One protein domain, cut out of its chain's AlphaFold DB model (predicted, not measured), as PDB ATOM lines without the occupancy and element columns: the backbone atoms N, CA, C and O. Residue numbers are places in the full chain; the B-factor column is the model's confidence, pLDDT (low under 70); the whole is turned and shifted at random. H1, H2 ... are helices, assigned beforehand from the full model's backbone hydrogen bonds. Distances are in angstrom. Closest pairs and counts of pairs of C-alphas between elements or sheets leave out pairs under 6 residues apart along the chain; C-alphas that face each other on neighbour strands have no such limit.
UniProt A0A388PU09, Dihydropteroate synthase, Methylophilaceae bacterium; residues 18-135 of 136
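Overview. This is residues 18 to 135 of the 136 residues of the protein "Dihydropteroate synthase" of Methylophilaceae bacterium (UniProt A0A388PU09). H1 and H3, side by side, make one end; H5, with H4 and H6 on opposite sides, makes the other, with H2 between. The printed part has 118 residues, with six named helices, H1 to H6, and no named strand: all helix. It is compact, radius of gyration of the C-alphas 15.2 A, spanning 46 by 37 by 21 A.

Along the chain. Find C-alpha 18 at (114.950, 93.853, 70.566); H1, residues 18 to 34, runs 24.2 A from there. Next come H2, 54 to 62, H3, 64 to 70, H4, 82 to 88, H5, 94 to 108, and H6, 119 to 133, ending at (119.625, 102.784, 96.175).

Arrangement. H1 and H3 only just touch, with 3 pairs of C-alphas within 8 A, closest Lys 22 and Phe 67. H5 touches H4, about perpendicular at 80 degrees, with residues 94 to 99 alone, closest C-alphas Gly 98 and Ile 84. In H3, 0 of 3 O i to N i+4 pairs but 3 of 4 O i to N i+3 are within hydrogen-bond range.

Size, cuts and confidence. Links H1 to H2 and H3 to H4 are long; residues 90 to 94 and 135 have pLDDT under 70.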
ATOM      1  N   ILE A  18     114.444  94.434  69.319       94.69
ATOM      2  CA  ILE A  18     114.950  93.853  70.566       94.69
ATOM      3  C   ILE A  18     115.496  92.455  70.310       94.69
ATOM      4  O   ILE A  18     116.665  92.188  70.584       94.69
ATOM      5  N   ASN A  19     114.669  91.582  69.734       95.25
ATOM      6  CA  ASN A  19     115.032  90.193  69.476       95.25
ATOM      7  C   ASN A  19     116.195  90.106  68.491       95.25
ATOM      8  O   ASN A  19     117.154  89.387  68.739       95.25
ATOM      9  N   GLU A  20     116.158  90.885  67.411       95.62
ATOM     10  CA  GLU A  20     117.209  90.856  66.393       95.62
ATOM     11  C   GLU A  20     118.553  91.374  66.923       95.62
ATOM     12  O   GLU A  20     119.594  90.768  66.663       95.62
ATOM     13  N   VAL A  21     118.560  92.463  67.705       95.69
ATOM     14  CA  VAL A  21     119.795  92.959  68.336       95.69
ATOM     15  C   VAL A  21     120.303  91.965  69.378       95.69
ATOM     16  O   VAL A  21     121.506  91.728  69.445       95.69
ATOM     17  N   LYS A  22     119.412  91.355  70.164       95.94
ATOM     18  CA  LYS A  22     119.778  90.366  71.181       95.94
ATOM     19  C   LYS A  22     120.397  89.120  70.557       95.94
ATOM     20  O   LYS A  22     121.487  88.739  70.969       95.94
ATOM     21  N   SER A  23     119.758  88.548  69.537       96.00
ATOM     22  CA  SER A  23     120.282  87.395  68.800       96.00
ATOM     23  C   SER A  23     121.623  87.708  68.143       96.00
ATOM     24  O   SER A  23     122.549  86.910  68.241       96.00
ATOM     25  N   PHE A  24     121.773  88.899  67.551       95.88
ATOM     26  CA  PHE A  24     123.063  89.337  67.015       95.88
ATOM     27  C   PHE A  24     124.146  89.391  68.100       95.88
ATOM     28  O   PHE A  24     125.254  88.903  67.891       95.88
ATOM     29  N   LEU A  25     123.856  89.993  69.256       96.94
ATOM     30  CA  LEU A  25     124.825  90.095  70.347       96.94
ATOM     31  C   LEU A  25     125.199  88.718  70.903       96.94
ATOM     32  O   LEU A  25     126.378  88.463  71.119       96.94
ATOM     33  N   GLU A  26     124.226  87.830  71.085       97.25
ATOM     34  CA  GLU A  26     124.448  86.456  71.540       97.25
ATOM     35  C   GLU A  26     125.334  85.664  70.569       97.25
ATOM     36  O   GLU A  26     126.315  85.053  70.990       97.25
ATOM     37  N   GLU A  27     125.068  85.753  69.263       97.62
ATOM     38  CA  GLU A  27     125.909  85.149  68.224       97.62
ATOM     39  C   GLU A  27     127.357  85.653  68.317       97.62
ATOM     40  O   GLU A  27     128.298  84.859  68.277       97.62
ATOM     41  N   ARG A  28     127.556  86.968  68.490       97.50
ATOM     42  CA  ARG A  28     128.902  87.554  68.602       97.50
ATOM     43  C   ARG A  28     129.612  87.134  69.881       97.50
ATOM     44  O   ARG A  28     130.807  86.865  69.824       97.50
ATOM     45  N   VAL A  29     128.900  87.056  71.005       97.56
ATOM     46  CA  VAL A  29     129.451  86.539  72.265       97.56
ATOM     47  C   VAL A  29     129.937  85.107  72.064       97.56
ATOM     48  O   VAL A  29     131.094  84.834  72.363       97.56
ATOM     49  N   ASN A  30     129.098  84.238  71.494       97.44
ATOM     50  CA  ASN A  30     129.436  82.835  71.259       97.44
ATOM     51  C   ASN A  30     130.653  82.686  70.337       97.44
ATOM     52  O   ASN A  30     131.538  81.878  70.608       97.44
ATOM     53  N   LEU A  31     130.730  83.497  69.277       97.81
ATOM     54  CA  LEU A  31     131.874  83.512  68.366       97.81
ATOM     55  C   LEU A  31     133.166  83.874  69.119       97.81
ATOM     56  O   LEU A  31     134.136  83.128  69.059       97.81
ATOM     57  N   LEU A  32     133.166  84.967  69.891       97.75
ATOM     58  CA  LEU A  32     134.342  85.393  70.660       97.75
ATOM     59  C   LEU A  32     134.773  84.336  71.689       97.75
ATOM     60  O   LEU A  32     135.964  84.057  71.815       97.75
ATOM     61  N   THR A  33     133.823  83.733  72.409       96.81
ATOM     62  CA  THR A  33     134.142  82.717  73.422       96.81
ATOM     63  C   THR A  33     134.661  81.421  72.810       96.81
ATOM     64  O   THR A  33     135.543  80.797  73.391       96.81
ATOM     65  N   ASN A  34     134.171  81.033  71.628       97.62
ATOM     66  CA  ASN A  34     134.671  79.861  70.905       97.62
ATOM     67  C   ASN A  34     136.114  80.058  70.414       97.62
ATOM     68  O   ASN A  34     136.878  79.099  70.375       97.62
ATOM     69  N   GLU A  35     136.511  81.300  70.128       98.00
ATOM     70  CA  GLU A  35     137.898  81.685  69.818       98.00
ATOM     71  C   GLU A  35     138.774  81.858  71.081       98.00
ATOM     72  O   GLU A  35     139.897  82.359  71.013       98.00
ATOM     73  N   GLY A  36     138.275  81.468  72.259       97.75
ATOM     74  CA  GLY A  36     139.028  81.481  73.516       97.75
ATOM     75  C   GLY A  36     139.062  82.830  74.240       97.75
ATOM     76  O   GLY A  36     139.818  82.993  75.201       97.75
ATOM     77  N   ILE A  37     138.254  83.812  73.826       98.06
ATOM     78  CA  ILE A  37     138.130  85.072  74.566       98.06
ATOM     79  C   ILE A  37     137.264  84.836  75.801       98.06
ATOM     80  O   ILE A  37     136.083  84.508  75.701       98.06
ATOM     81  N   ASP A  38     137.850  85.056  76.977       97.25
ATOM     82  CA  ASP A  38     137.130  84.952  78.241       97.25
ATOM     83  C   ASP A  38     135.911  85.888  78.270       97.25
ATOM     84  O   ASP A  38     136.009  87.085  77.972       97.25
ATOM     85  N   LYS A  39     134.755  85.343  78.664       95.81
ATOM     86  CA  LYS A  39     133.473  86.053  78.699       95.81
ATOM     87  C   LYS A  39     133.516  87.307  79.590       95.81
ATOM     88  O   LYS A  39     132.836  88.283  79.286       95.81
ATOM     89  N   SER A  40     134.356  87.339  80.628       96.31
ATOM     90  CA  SER A  40     134.576  88.516  81.490       96.31
ATOM     91  C   SER A  40     135.173  89.722  80.756       96.31
ATOM     92  O   SER A  40     135.063  90.852  81.231       96.31
ATOM     93  N   ARG A  41     135.777  89.510  79.579       96.81
ATOM     94  CA  ARG A  41     136.338  90.564  78.724       96.81
ATOM     95  C   ARG A  41     135.327  91.125  77.724       96.81
ATOM     96  O   ARG A  41     135.688  91.982  76.918       96.81
ATOM     97  N   VAL A  42     134.083  90.642  77.745       97.25
ATOM     98  CA  VAL A  42     133.036  91.024  76.796       97.25
ATOM     99  C   VAL A  42     132.031  91.962  77.463       97.25
ATOM    100  O   VAL A  42     131.557  91.721  78.570       97.25
ATOM    101  N   ILE A  43     131.686  93.039  76.761       97.88
ATOM    102  CA  ILE A  43     130.665  94.011  77.160       97.88
ATOM    103  C   ILE A  43     129.642  94.099  76.028       97.88
ATOM    104  O   ILE A  43     130.008  94.111  74.852       97.88
ATOM    105  N   LEU A  44     128.363  94.175  76.383       97.69
ATOM    106  CA  LEU A  44     127.268  94.326  75.430       97.69
ATOM    107  C   LEU A  44     126.985  95.803  75.152       97.69
ATOM    108  O   LEU A  44     126.876  96.588  76.088       97.69
ATOM    109  N   ASP A  45     126.786  96.168  73.885       96.81
ATOM    110  CA  ASP A  45     126.250  97.477  73.485       96.81
ATOM    111  C   ASP A  45     125.122  97.265  72.451       96.81
ATOM    112  O   ASP A  45     125.389  96.773  71.349       96.81
ATOM    113  N   PRO A  46     123.859  97.629  72.760       93.44
ATOM    114  CA  PRO A  46     122.734  97.498  71.825       93.44
ATOM    115  C   PRO A  46     122.820  98.472  70.629       93.44
ATOM    116  O   PRO A  46     122.070  98.365  69.648       93.44
ATOM    117  N   GLY A  47     123.750  99.427  70.670       92.69
ATOM    118  CA  GLY A  47     124.100 100.293  69.555       92.69
ATOM    119  C   GLY A  47     123.012 101.313  69.242       92.69
ATOM    120  O   GLY A  47     122.511 101.362  68.112       92.69
ATOM    121  N   PHE A  48     122.648 102.149  70.214       93.31
ATOM    122  CA  PHE A  48     121.688 103.238  70.010       93.31
ATOM    123  C   PHE A  48     122.110 104.178  68.877       93.31
ATOM    124  O   PHE A  48     123.251 104.641  68.795       93.31
ATOM    125  N   GLY A  49     121.173 104.488  67.986       87.25
ATOM    126  CA  GLY A  49     121.376 105.336  66.817       87.25
ATOM    127  C   GLY A  49     122.214 104.704  65.705       87.25
ATOM    128  O   GLY A  49     122.517 105.405  64.747       87.25
ATOM    129  N   PHE A  50     122.602 103.427  65.799       86.62
ATOM    130  CA  PHE A  50     123.339 102.733  64.740       86.62
ATOM    131  C   PHE A  50     122.397 101.905  63.870       86.62
ATOM    132  O   PHE A  50     122.104 100.748  64.192       86.62
ATOM    133  N   GLY A  51     121.931 102.543  62.797       86.69
ATOM    134  CA  GLY A  51     120.977 102.003  61.836       86.69
ATOM    135  C   GLY A  51     119.645 101.654  62.453       86.69
ATOM    136  O   GLY A  51     119.222 100.509  62.410       86.69
ATOM    137  N   LYS A  52     119.029 102.630  63.118       91.06
ATOM    138  CA  LYS A  52     117.788 102.458  63.875       91.06
ATOM    139  C   LYS A  52     116.950 103.717  63.730       91.06
ATOM    140  O   LYS A  52     117.486 104.815  63.901       91.06
ATOM    141  N   THR A  53     115.659 103.555  63.442       91.69
ATOM    142  CA  THR A  53     114.702 104.666  63.395       91.69
ATOM    143  C   THR A  53     114.486 105.251  64.792       91.69
ATOM    144  O   THR A  53     115.055 104.777  65.780       91.69
ATOM    145  N   PHE A  54     113.687 106.310  64.893       91.69
ATOM    146  CA  PHE A  54     113.313 106.860  66.192       91.69
ATOM    147  C   PHE A  54     112.628 105.792  67.058       91.69
ATOM    148  O   PHE A  54     113.074 105.536  68.173       91.69
ATOM    149  N   GLU A  55     111.651 105.098  66.484       94.06
ATOM    150  CA  GLU A  55     110.835 104.057  67.110       94.06
ATOM    151  C   GLU A  55     111.719 102.909  67.599       94.06
ATOM    152  O   GLU A  55     111.684 102.567  68.775       94.06
ATOM    153  N   HIS A  56     112.643 102.423  66.763       94.94
ATOM    154  CA  HIS A  56     113.594 101.383  67.165       94.94
ATOM    155  C   HIS A  56     114.472 101.789  68.362       94.94
ATOM    156  O   HIS A  56     114.833 100.948  69.185       94.94
ATOM    157  N   ASN A  57     114.868 103.063  68.457       95.00
ATOM    158  CA  ASN A  57     115.648 103.543  69.600       95.00
ATOM    159  C   ASN A  57     114.790 103.679  70.862       95.00
ATOM    160  O   ASN A  57     115.298 103.418  71.951       95.00
ATOM    161  N   ILE A  58     113.521 104.066  70.726       94.62
ATOM    162  CA  ILE A  58     112.572 104.100  71.843       94.62
ATOM    163  C   ILE A  58     112.302 102.685  72.354       94.62
ATOM    164  O   ILE A  58     112.442 102.457  73.553       94.62
ATOM    165  N   ASP A  59     112.023 101.731  71.465       95.50
ATOM    166  CA  ASP A  59     111.789 100.332  71.830       95.50
ATOM    167  C   ASP A  59     112.980  99.767  72.608       95.50
ATOM    168  O   ASP A  59     112.814  99.171  73.674       95.50
ATOM    169  N   LEU A  60     114.200 100.003  72.107       95.56
ATOM    170  CA  LEU A  60     115.423  99.586  72.792       95.56
ATOM    171  C   LEU A  60     115.573 100.233  74.154       95.56
ATOM    172  O   LEU A  60     115.953  99.535  75.084       95.56
ATOM    173  N   LEU A  61     115.296 101.536  74.272       94.75
ATOM    174  CA  LEU A  61     115.390 102.259  75.536       94.75
ATOM    175  C   LEU A  61     114.404 101.684  76.559       94.75
ATOM    176  O   LEU A  61     114.786 101.429  77.696       94.75
ATOM    177  N   GLN A  62     113.159 101.434  76.154       95.19
ATOM    178  CA  GLN A  62     112.115 100.890  77.023       95.19
ATOM    179  C   GLN A  62     112.444  99.491  77.559       95.19
ATOM    180  O   GLN A  62     112.083  99.191  78.700       95.19
ATOM    181  N   ASN A  63     113.137  98.679  76.754       95.62
ATOM    182  CA  ASN A  63     113.396  97.256  76.996       95.62
ATOM    183  C   ASN A  63     114.889  96.936  77.204       95.62
ATOM    184  O   ASN A  63     115.329  95.818  76.917       95.62
ATOM    185  N   ILE A  64     115.686  97.902  77.676       93.88
ATOM    186  CA  ILE A  64     117.127  97.745  77.956       93.88
ATOM    187  C   ILE A  64     117.407  96.516  78.845       93.88
ATOM    188  O   ILE A  64     118.375  95.787  78.631       93.88
ATOM    189  N   GLU A  65     116.551  96.233  79.821       95.12
ATOM    190  CA  GLU A  65     116.689  95.112  80.753       95.12
ATOM    191  C   GLU A  65     116.632  93.739  80.062       95.12
ATOM    192  O   GLU A  65     117.206  92.772  80.556       95.12
ATOM    193  N   SER A  66     116.012  93.635  78.880       95.25
ATOM    194  CA  SER A  66     115.873  92.363  78.150       95.25
ATOM    195  C   SER A  66     117.216  91.735  77.746       95.25
ATOM    196  O   SER A  66     117.299  90.515  77.549       95.25
ATOM    197  N   PHE A  67     118.272  92.552  77.651       95.50
ATOM    198  CA  PHE A  67     119.638  92.125  77.348       95.50
ATOM    199  C   PHE A  67     120.355  91.514  78.559       95.50
ATOM    200  O   PHE A  67     121.347  90.807  78.384       95.50
ATOM    201  N   GLN A  68     119.842  91.712  79.781       94.62
ATOM    202  CA  GLN A  68     120.427  91.136  80.996       94.62
ATOM    203  C   GLN A  68     120.438  89.609  80.976       94.62
ATOM    204  O   GLN A  68     121.330  89.004  81.565       94.62
ATOM    205  N   SER A  69     119.518  88.974  80.240       95.19
ATOM    206  CA  SER A  69     119.489  87.512  80.121       95.19
ATOM    207  C   SER A  69     120.748  86.924  79.467       95.19
ATOM    208  O   SER A  69     120.946  85.717  79.527       95.19
ATOM    209  N   LEU A  70     121.583  87.743  78.815       95.38
ATOM    210  CA  LEU A  70     122.867  87.317  78.245       95.38
ATOM    211  C   LEU A  70     123.985  87.213  79.306       95.38
ATOM    212  O   LEU A  70     125.081  86.720  79.009       95.38
ATOM    213  N   ASN A  71     123.702  87.621  80.552       95.56
ATOM    214  CA  ASN A  71     124.594  87.546  81.712       95.56
ATOM    215  C   ASN A  71     125.957  88.211  81.461       95.56
ATOM    216  O   ASN A  71     127.011  87.637  81.735       95.56
ATOM    217  N   LEU A  72     125.926  89.417  80.892       97.06
ATOM    218  CA  LEU A  72     127.094  90.239  80.591       97.06
ATOM    219  C   LEU A  72     126.819  91.705  80.951       97.06
ATOM    220  O   LEU A  72     125.671  92.151  80.858       97.06
ATOM    221  N   PRO A  73     127.847  92.478  81.346       97.00
ATOM    222  CA  PRO A  73     127.688  93.902  81.596       97.00
ATOM    223  C   PRO A  73     127.287  94.628  80.312       97.00
ATOM    224  O   PRO A  73     127.821  94.375  79.231       97.00
ATOM    225  N   MET A  74     126.357  95.568  80.451       97.00
ATOM    226  CA  MET A  74     125.857  96.368  79.341       97.00
ATOM    227  C   MET A  74     126.372  97.803  79.423       97.00
ATOM    228  O   MET A  74     126.268  98.459  80.467       97.00
ATOM    229  N   LEU A  75     126.886  98.277  78.293       97.88
ATOM    230  CA  LEU A  75     127.248  99.655  78.021       97.88
ATOM    231  C   LEU A  75     126.122 100.345  77.253       97.88
ATOM    232  O   LEU A  75     125.579  99.798  76.297       97.88
ATOM    233  N   VAL A  76     125.798 101.574  77.653       97.00
ATOM    234  CA  VAL A  76     124.789 102.399  76.984       97.00
ATOM    235  C   VAL A  76     125.360 103.773  76.629       97.00
ATOM    236  O   VAL A  76     125.923 104.478  77.467       97.00
ATOM    237  N   GLY A  77     125.205 104.167  75.362       95.44
ATOM    238  CA  GLY A  77     125.680 105.443  74.817       95.44
ATOM    239  C   GLY A  77     124.561 106.296  74.221       95.44
ATOM    240  O   GLY A  77     124.373 106.311  73.003       95.44
ATOM    241  N   LEU A  78     123.843 107.034  75.073       93.12
ATOM    242  CA  LEU A  78     122.694 107.873  74.688       93.12
ATOM    243  C   LEU A  78     123.003 109.370  74.592       93.12
ATOM    244  O   LEU A  78     122.265 110.115  73.948       93.12
ATOM    245  N   SER A  79     124.098 109.812  75.213       91.00
ATOM    246  CA  SER A  79     124.436 111.229  75.347       91.00
ATOM    247  C   SER A  79     124.465 111.948  73.995       91.00
ATOM    248  O   SER A  79     125.171 111.537  73.069       91.00
ATOM    249  N   ARG A  80     123.682 113.033  73.905       88.88
ATOM    250  CA  ARG A  80     123.540 113.926  72.742       88.88
ATOM    251  C   ARG A  80     123.063 113.245  71.446       88.88
ATOM    252  O   ARG A  80     123.178 113.839  70.372       88.88
ATOM    253  N   LYS A  81     122.515 112.023  71.514       89.00
ATOM    254  CA  LYS A  81     121.978 111.305  70.345       89.00
ATOM    255  C   LYS A  81     120.766 112.031  69.758       89.00
ATOM    256  O   LYS A  81     119.934 112.575  70.478       89.00
ATOM    257  N   SER A  82     120.642 111.986  68.434       86.75
ATOM    258  CA  SER A  82     119.600 112.698  67.681       86.75
ATOM    259  C   SER A  82     118.175 112.332  68.101       86.75
ATOM    260  O   SER A  82     117.318 113.206  68.125       86.75
ATOM    261  N   PHE A  83     117.908 111.074  68.466       87.56
ATOM    262  CA  PHE A  83     116.566 110.671  68.890       87.56
ATOM    263  C   PHE A  83     116.165 111.289  70.240       87.56
ATOM    264  O   PHE A  83     115.006 111.641  70.397       87.56
ATOM    265  N   ILE A  84     117.109 111.529  71.160       88.69
ATOM    266  CA  ILE A  84     116.841 112.268  72.406       88.69
ATOM    267  C   ILE A  84     116.444 113.713  72.091       88.69
ATOM    268  O   ILE A  84     115.487 114.225  72.661       88.69
ATOM    269  N   ARG A  85     117.115 114.345  71.116       82.50
ATOM    270  CA  ARG A  85     116.743 115.692  70.649       82.50
ATOM    271  C   ARG A  85     115.320 115.725  70.089       82.50
ATOM    272  O   ARG A  85     114.567 116.641  70.389       82.50
ATOM    273  N   LYS A  86     114.943 114.699  69.316       85.69
ATOM    274  CA  LYS A  86     113.590 114.568  68.757       85.69
ATOM    275  C   LYS A  86     112.509 114.451  69.837       85.69
ATOM    276  O   LYS A  86     111.433 114.987  69.630       85.69
ATOM    277  N   ILE A  87     112.788 113.788  70.967       87.81
ATOM    278  CA  ILE A  87     111.831 113.686  72.087       87.81
ATOM    279  C   ILE A  87     111.543 115.071  72.675       87.81
ATOM    280  O   ILE A  87     110.395 115.401  72.948       87.81
ATOM    281  N   LEU A  88     112.586 115.873  72.878       84.94
ATOM    282  CA  LEU A  88     112.487 117.117  73.641       84.94
ATOM    283  C   LEU A  88     111.991 118.309  72.821       84.94
ATOM    284  O   LEU A  88     111.686 119.339  73.404       84.94
ATOM    285  N   SER A  89     111.889 118.179  71.493       73.31
ATOM    286  CA  SER A  89     111.474 119.265  70.583       73.31
ATOM    287  C   SER A  89     112.244 120.587  70.779       73.31
ATOM    288  O   SER A  89     111.742 121.640  70.398       73.31
ATOM    289  N   GLY A  90     113.435 120.537  71.386       61.78
ATOM    290  CA  GLY A  90     114.103 121.695  71.986       61.78
ATOM    291  C   GLY A  90     115.490 122.008  71.421       61.78
ATOM    292  O   GLY A  90     116.106 121.190  70.725       61.78
ATOM    293  N   ASP A  91     115.959 123.215  71.744       56.38
ATOM    294  CA  ASP A  91     117.241 123.800  71.336       56.38
ATOM    295  C   ASP A  91     118.452 123.146  72.042       56.38
ATOM    296  O   ASP A  91     118.341 122.171  72.787       56.38
ATOM    297  N   HIS A  92     119.656 123.659  71.764       58.47
ATOM    298  CA  HIS A  92     120.934 123.049  72.147       58.47
ATOM    299  C   HIS A  92     121.117 122.787  73.655       58.47
ATOM    300  O   HIS A  92     121.799 121.821  74.013       58.47
ATOM    301  N   ASP A  93     120.500 123.589  74.524       58.66
ATOM    302  CA  ASP A  93     120.671 123.493  75.981       58.66
ATOM    303  C   ASP A  93     119.832 122.368  76.621       58.66
ATOM    304  O   ASP A  93     120.253 121.768  77.616       58.66
ATOM    305  N   ASP A  94     118.726 121.951  75.990       64.69
ATOM    306  CA  ASP A  94     117.882 120.836  76.464       64.69
ATOM    307  C   ASP A  94     118.566 119.466  76.315       64.69
ATOM    308  O   ASP A  94     118.107 118.431  76.808       64.69
ATOM    309  N   HIS A  95     119.711 119.421  75.634       77.38
ATOM    310  CA  HIS A  95     120.446 118.184  75.408       77.38
ATOM    311  C   HIS A  95     121.082 117.627  76.673       77.38
ATOM    312  O   HIS A  95     121.214 116.404  76.785       77.38
ATOM    313  N   LEU A  96     121.491 118.491  77.603       89.69
ATOM    314  CA  LEU A  96     122.160 118.061  78.822       89.69
ATOM    315  C   LEU A  96     121.181 117.324  79.738       89.69
ATOM    316  O   LEU A  96     121.418 116.167  80.086       89.69
ATOM    317  N   SER A  97     120.053 117.961  80.060       90.75
ATOM    318  CA  SER A  97     119.003 117.384  80.907       90.75
ATOM    319  C   SER A  97     118.449 116.094  80.297       90.75
ATOM    320  O   SER A  97     118.366 115.073  80.984       90.75
ATOM    321  N   GLY A  98     118.178 116.085  78.987       92.12
ATOM    322  CA  GLY A  98     117.769 114.889  78.252       92.12
ATOM    323  C   GLY A  98     118.783 113.750  78.306       92.12
ATOM    324  O   GLY A  98     118.428 112.602  78.577       92.12
ATOM    325  N   SER A  99     120.064 114.059  78.077       93.25
ATOM    326  CA  SER A  99     121.143 113.063  78.107       93.25
ATOM    327  C   SER A  99     121.320 112.456  79.494       93.25
ATOM    328  O   SER A  99     121.479 111.241  79.605       93.25
ATOM    329  N   ILE A 100     121.269 113.281  80.543       95.25
ATOM    330  CA  ILE A 100     121.363 112.828  81.934       95.25
ATOM    331  C   ILE A 100     120.149 111.967  82.287       95.25
ATOM    332  O   ILE A 100     120.315 110.888  82.847       95.25
ATOM    333  N   SER A 101     118.945 112.389  81.899       94.88
ATOM    334  CA  SER A 101     117.708 111.644  82.165       94.88
ATOM    335  C   SER A 101     117.742 110.259  81.517       94.88
ATOM    336  O   SER A 101     117.474 109.252  82.170       94.88
ATOM    337  N   ALA A 102     118.166 110.186  80.252       95.00
ATOM    338  CA  ALA A 102     118.338 108.928  79.534       95.00
ATOM    339  C   ALA A 102     119.431 108.036  80.157       95.00
ATOM    340  O   ALA A 102     119.275 106.814  80.231       95.00
ATOM    341  N   ALA A 103     120.528 108.632  80.637       96.06
ATOM    342  CA  ALA A 103     121.598 107.914  81.324       96.06
ATOM    343  C   ALA A 103     121.116 107.307  82.654       96.06
ATOM    344  O   ALA A 103     121.308 106.113  82.874       96.06
ATOM    345  N   ILE A 104     120.436 108.092  83.500       96.38
ATOM    346  CA  ILE A 104     119.843 107.619  84.763       96.38
ATOM    347  C   ILE A 104     118.863 106.479  84.489       96.38
ATOM    348  O   ILE A 104     118.978 105.415  85.094       96.38
ATOM    349  N   PHE A 105     117.942 106.672  83.541       96.25
ATOM    350  CA  PHE A 105     116.962 105.654  83.171       96.25
ATOM    351  C   PHE A 105     117.636 104.336  82.765       96.25
ATOM    352  O   PHE A 105     117.235 103.265  83.214       96.25
ATOM    353  N   SER A 106     118.723 104.416  81.992       96.44
ATOM    354  CA  SER A 106     119.494 103.241  81.576       96.44
ATOM    355  C   SER A 106     120.125 102.501  82.759       96.44
ATOM    356  O   SER A 106     120.118 101.271  82.777       96.44
ATOM    357  N   VAL A 107     120.644 103.217  83.764       95.69
ATOM    358  CA  VAL A 107     121.202 102.599  84.985       95.69
ATOM    359  C   VAL A 107     120.116 101.944  85.828       95.69
ATOM    360  O   VAL A 107     120.311 100.821  86.289       95.69
ATOM    361  N   LEU A 108     118.959 102.591  85.987       94.81
ATOM    362  CA  LEU A 108     117.812 102.008  86.694       94.81
ATOM    363  C   LEU A 108     117.305 100.732  86.006       94.81
ATOM    364  O   LEU A 108     116.860  99.802  86.671       94.81
ATOM    365  N   LYS A 109     117.451 100.658  84.680       95.19
ATOM    366  CA  LYS A 109     117.184  99.475  83.846       95.19
ATOM    367  C   LYS A 109     118.356  98.480  83.799       95.19
ATOM    368  O   LYS A 109     118.310  97.474  83.096       95.19
ATOM    369  N   GLY A 110     119.410  98.740  84.573       94.00
ATOM    370  CA  GLY A 110     120.512  97.826  84.842       94.00
ATOM    371  C   GLY A 110     121.705  97.899  83.891       94.00
ATOM    372  O   GLY A 110     122.541  96.992  83.917       94.00
ATOM    373  N   ALA A 111     121.834  98.964  83.094       96.44
ATOM    374  CA  ALA A 111     123.100  99.286  82.443       96.44
ATOM    375  C   ALA A 111     124.209  99.464  83.492       96.44
ATOM    376  O   ALA A 111     123.996 100.053  84.554       96.44
ATOM    377  N   LYS A 112     125.405  98.949  83.195       95.94
ATOM    378  CA  LYS A 112     126.560  98.988  84.107       95.94
ATOM    379  C   LYS A 112     127.592 100.030  83.704       95.94
ATOM    380  O   LYS A 112     128.359 100.482  84.546       95.94
ATOM    381  N   ILE A 113     127.609 100.411  82.428       97.69
ATOM    382  CA  ILE A 113     128.558 101.377  81.882       97.69
ATOM    383  C   ILE A 113     127.785 102.413  81.070       97.69
ATOM    384  O   ILE A 113     126.931 102.073  80.252       97.69
ATOM    385  N   LEU A 114     128.101 103.688  81.278       97.75
ATOM    386  CA  LEU A 114     127.529 104.794  80.518       97.75
ATOM    387  C   LEU A 114     128.627 105.492  79.721       97.75
ATOM    388  O   LEU A 114     129.648 105.896  80.275       97.75
ATOM    389  N   ARG A 115     128.394 105.680  78.421       97.69
ATOM    390  CA  ARG A 115     129.249 106.498  77.554       97.69
ATOM    391  C   ARG A 115     128.605 107.869  77.364       97.69
ATOM    392  O   ARG A 115     127.590 107.987  76.672       97.69
ATOM    393  N   VAL A 116     129.212 108.903  77.946       96.50
ATOM    394  CA  VAL A 116     128.674 110.273  77.963       96.50
ATOM    395  C   VAL A 116     129.704 111.318  77.539       96.50
ATOM    396  O   VAL A 116     130.902 111.083  77.653       96.50
ATOM    397  N   HIS A 117     129.229 112.465  77.049       94.50
ATOM    398  CA  HIS A 117     130.068 113.647  76.815       94.50
ATOM    399  C   HIS A 117     130.193 114.492  78.096       94.50
ATOM    400  O   HIS A 117     131.275 114.957  78.437       94.50
ATOM    401  N   ASP A 118     129.087 114.634  78.830       95.06
ATOM    402  CA  ASP A 118     128.937 115.499  80.005       95.06
ATOM    403  C   ASP A 118     129.192 114.700  81.300       95.06
ATOM    404  O   ASP A 118     128.270 114.251  81.992       95.06
ATOM    405  N   VAL A 119     130.470 114.400  81.564       96.94
ATOM    406  CA  VAL A 119     130.895 113.469  82.630       96.94
ATOM    407  C   VAL A 119     130.561 113.995  84.024       96.94
ATOM    408  O   VAL A 119     130.049 113.240  84.850       96.94
ATOM    409  N   LYS A 120     130.843 115.273  84.298       97.56
ATOM    410  CA  LYS A 120     130.679 115.878  85.630       97.56
ATOM    411  C   LYS A 120     129.217 115.833  86.077       97.56
ATOM    412  O   LYS A 120     128.911 115.440  87.204       97.56
ATOM    413  N   GLU A 121     128.317 116.210  85.183       96.88
ATOM    414  CA  GLU A 121     126.885 116.300  85.427       96.88
ATOM    415  C   GLU A 121     126.272 114.902  85.541       96.88
ATOM    416  O   GLU A 121     125.542 114.622  86.494       96.88
ATOM    417  N   THR A 122     126.657 113.981  84.647       97.38
ATOM    418  CA  THR A 122     126.223 112.577  84.724       97.38
ATOM    419  C   THR A 122     126.693 111.927  86.026       97.38
ATOM    420  O   THR A 122     125.905 111.283  86.713       97.38
ATOM    421  N   GLN A 123     127.956 112.119  86.421       97.50
ATOM    422  CA  GLN A 123     128.484 111.571  87.673       97.50
ATOM    423  C   GLN A 123     127.752 112.139  88.895       97.50
ATOM    424  O   GLN A 123     127.485 111.403  89.844       97.50
ATOM    425  N   SER A 124     127.414 113.430  88.877       97.75
ATOM    426  CA  SER A 124     126.656 114.068  89.960       97.75
ATOM    427  C   SER A 124     125.282 113.420  90.128       97.75
ATOM    428  O   SER A 124     124.915 113.053  91.242       97.75
ATOM    429  N   ALA A 125     124.568 113.176  89.027       96.75
ATOM    430  CA  ALA A 125     123.299 112.456  89.057       96.75
ATOM    431  C   ALA A 125     123.449 111.007  89.555       96.75
ATOM    432  O   ALA A 125     122.676 110.557  90.400       96.75
ATOM    433  N   LEU A 126     124.469 110.280  89.088       96.19
ATOM    434  CA  LEU A 126     124.711 108.895  89.511       96.19
ATOM    435  C   LEU A 126     125.036 108.771  91.000       96.19
ATOM    436  O   LEU A 126     124.623 107.795  91.619       96.19
ATOM    437  N   LYS A 127     125.731 109.750  91.592       96.50
ATOM    438  CA  LYS A 127     125.982 109.776  93.042       96.50
ATOM    439  C   LYS A 127     124.675 109.793  93.834       96.50
ATOM    440  O   LYS A 127     124.554 109.044  94.797       96.50
ATOM    441  N   ILE A 128     123.698 110.596  93.405       95.62
ATOM    442  CA  ILE A 128     122.373 110.645  94.038       95.62
ATOM    443  C   ILE A 128     121.681 109.285  93.939       95.62
ATOM    444  O   ILE A 128     121.228 108.761  94.953       95.62
ATOM    445  N   ILE A 129     121.653 108.687  92.743       93.62
ATOM    446  CA  ILE A 129     121.037 107.370  92.524       93.62
ATOM    447  C   ILE A 129     121.703 106.297  93.383       93.62
ATOM    448  O   ILE A 129     121.009 105.520  94.030       93.62
ATOM    449  N   HIS A 130     123.035 106.280  93.436       91.44
ATOM    450  CA  HIS A 130     123.772 105.309  94.230       91.44
ATOM    451  C   HIS A 130     123.427 105.422  95.716       91.44
ATOM    452  O   HIS A 130     123.069 104.418  96.320       91.44
ATOM    453  N   VAL A 131     123.453 106.627  96.294       94.94
ATOM    454  CA  VAL A 131     123.078 106.839  97.704       94.94
ATOM    455  C   VAL A 131     121.622 106.432  97.955       94.94
ATOM    456  O   VAL A 131     121.351 105.702  98.905       94.94
ATOM    457  N   ALA A 132     120.695 106.827  97.076       92.12
ATOM    458  CA  ALA A 132     119.278 106.493  97.209       92.12
ATOM    459  C   ALA A 132     119.010 104.977  97.143       92.12
ATOM    460  O   ALA A 132     118.166 104.471  97.874       92.12
ATOM    461  N   GLN A 133     119.742 104.242  96.301       87.00
ATOM    462  CA  GLN A 133     119.625 102.784  96.175       87.00
ATOM    463  C   GLN A 133     120.388 102.010  97.258       87.00
ATOM    464  O   GLN A 133     120.076 100.850  97.499       87.00
ATOM    465  N   SER A 134     121.372 102.633  97.912       77.50
ATOM    466  CA  SER A 134     122.185 102.008  98.968       77.50
ATOM    467  C   SER A 134     121.506 102.022 100.339       77.50
ATOM    468  O   SER A 134     122.116 101.622 101.323       77.50
ATOM    469  N   THR A 135     120.268 102.513 100.430       54.31
ATOM    470  CA  THR A 135     119.511 102.525 101.685       54.31
ATOM    471  C   THR A 135     118.776 101.193 101.843       54.31
ATOM    472  O   THR A 135     117.591 101.073 101.535       54.31
TER     473      THR A 135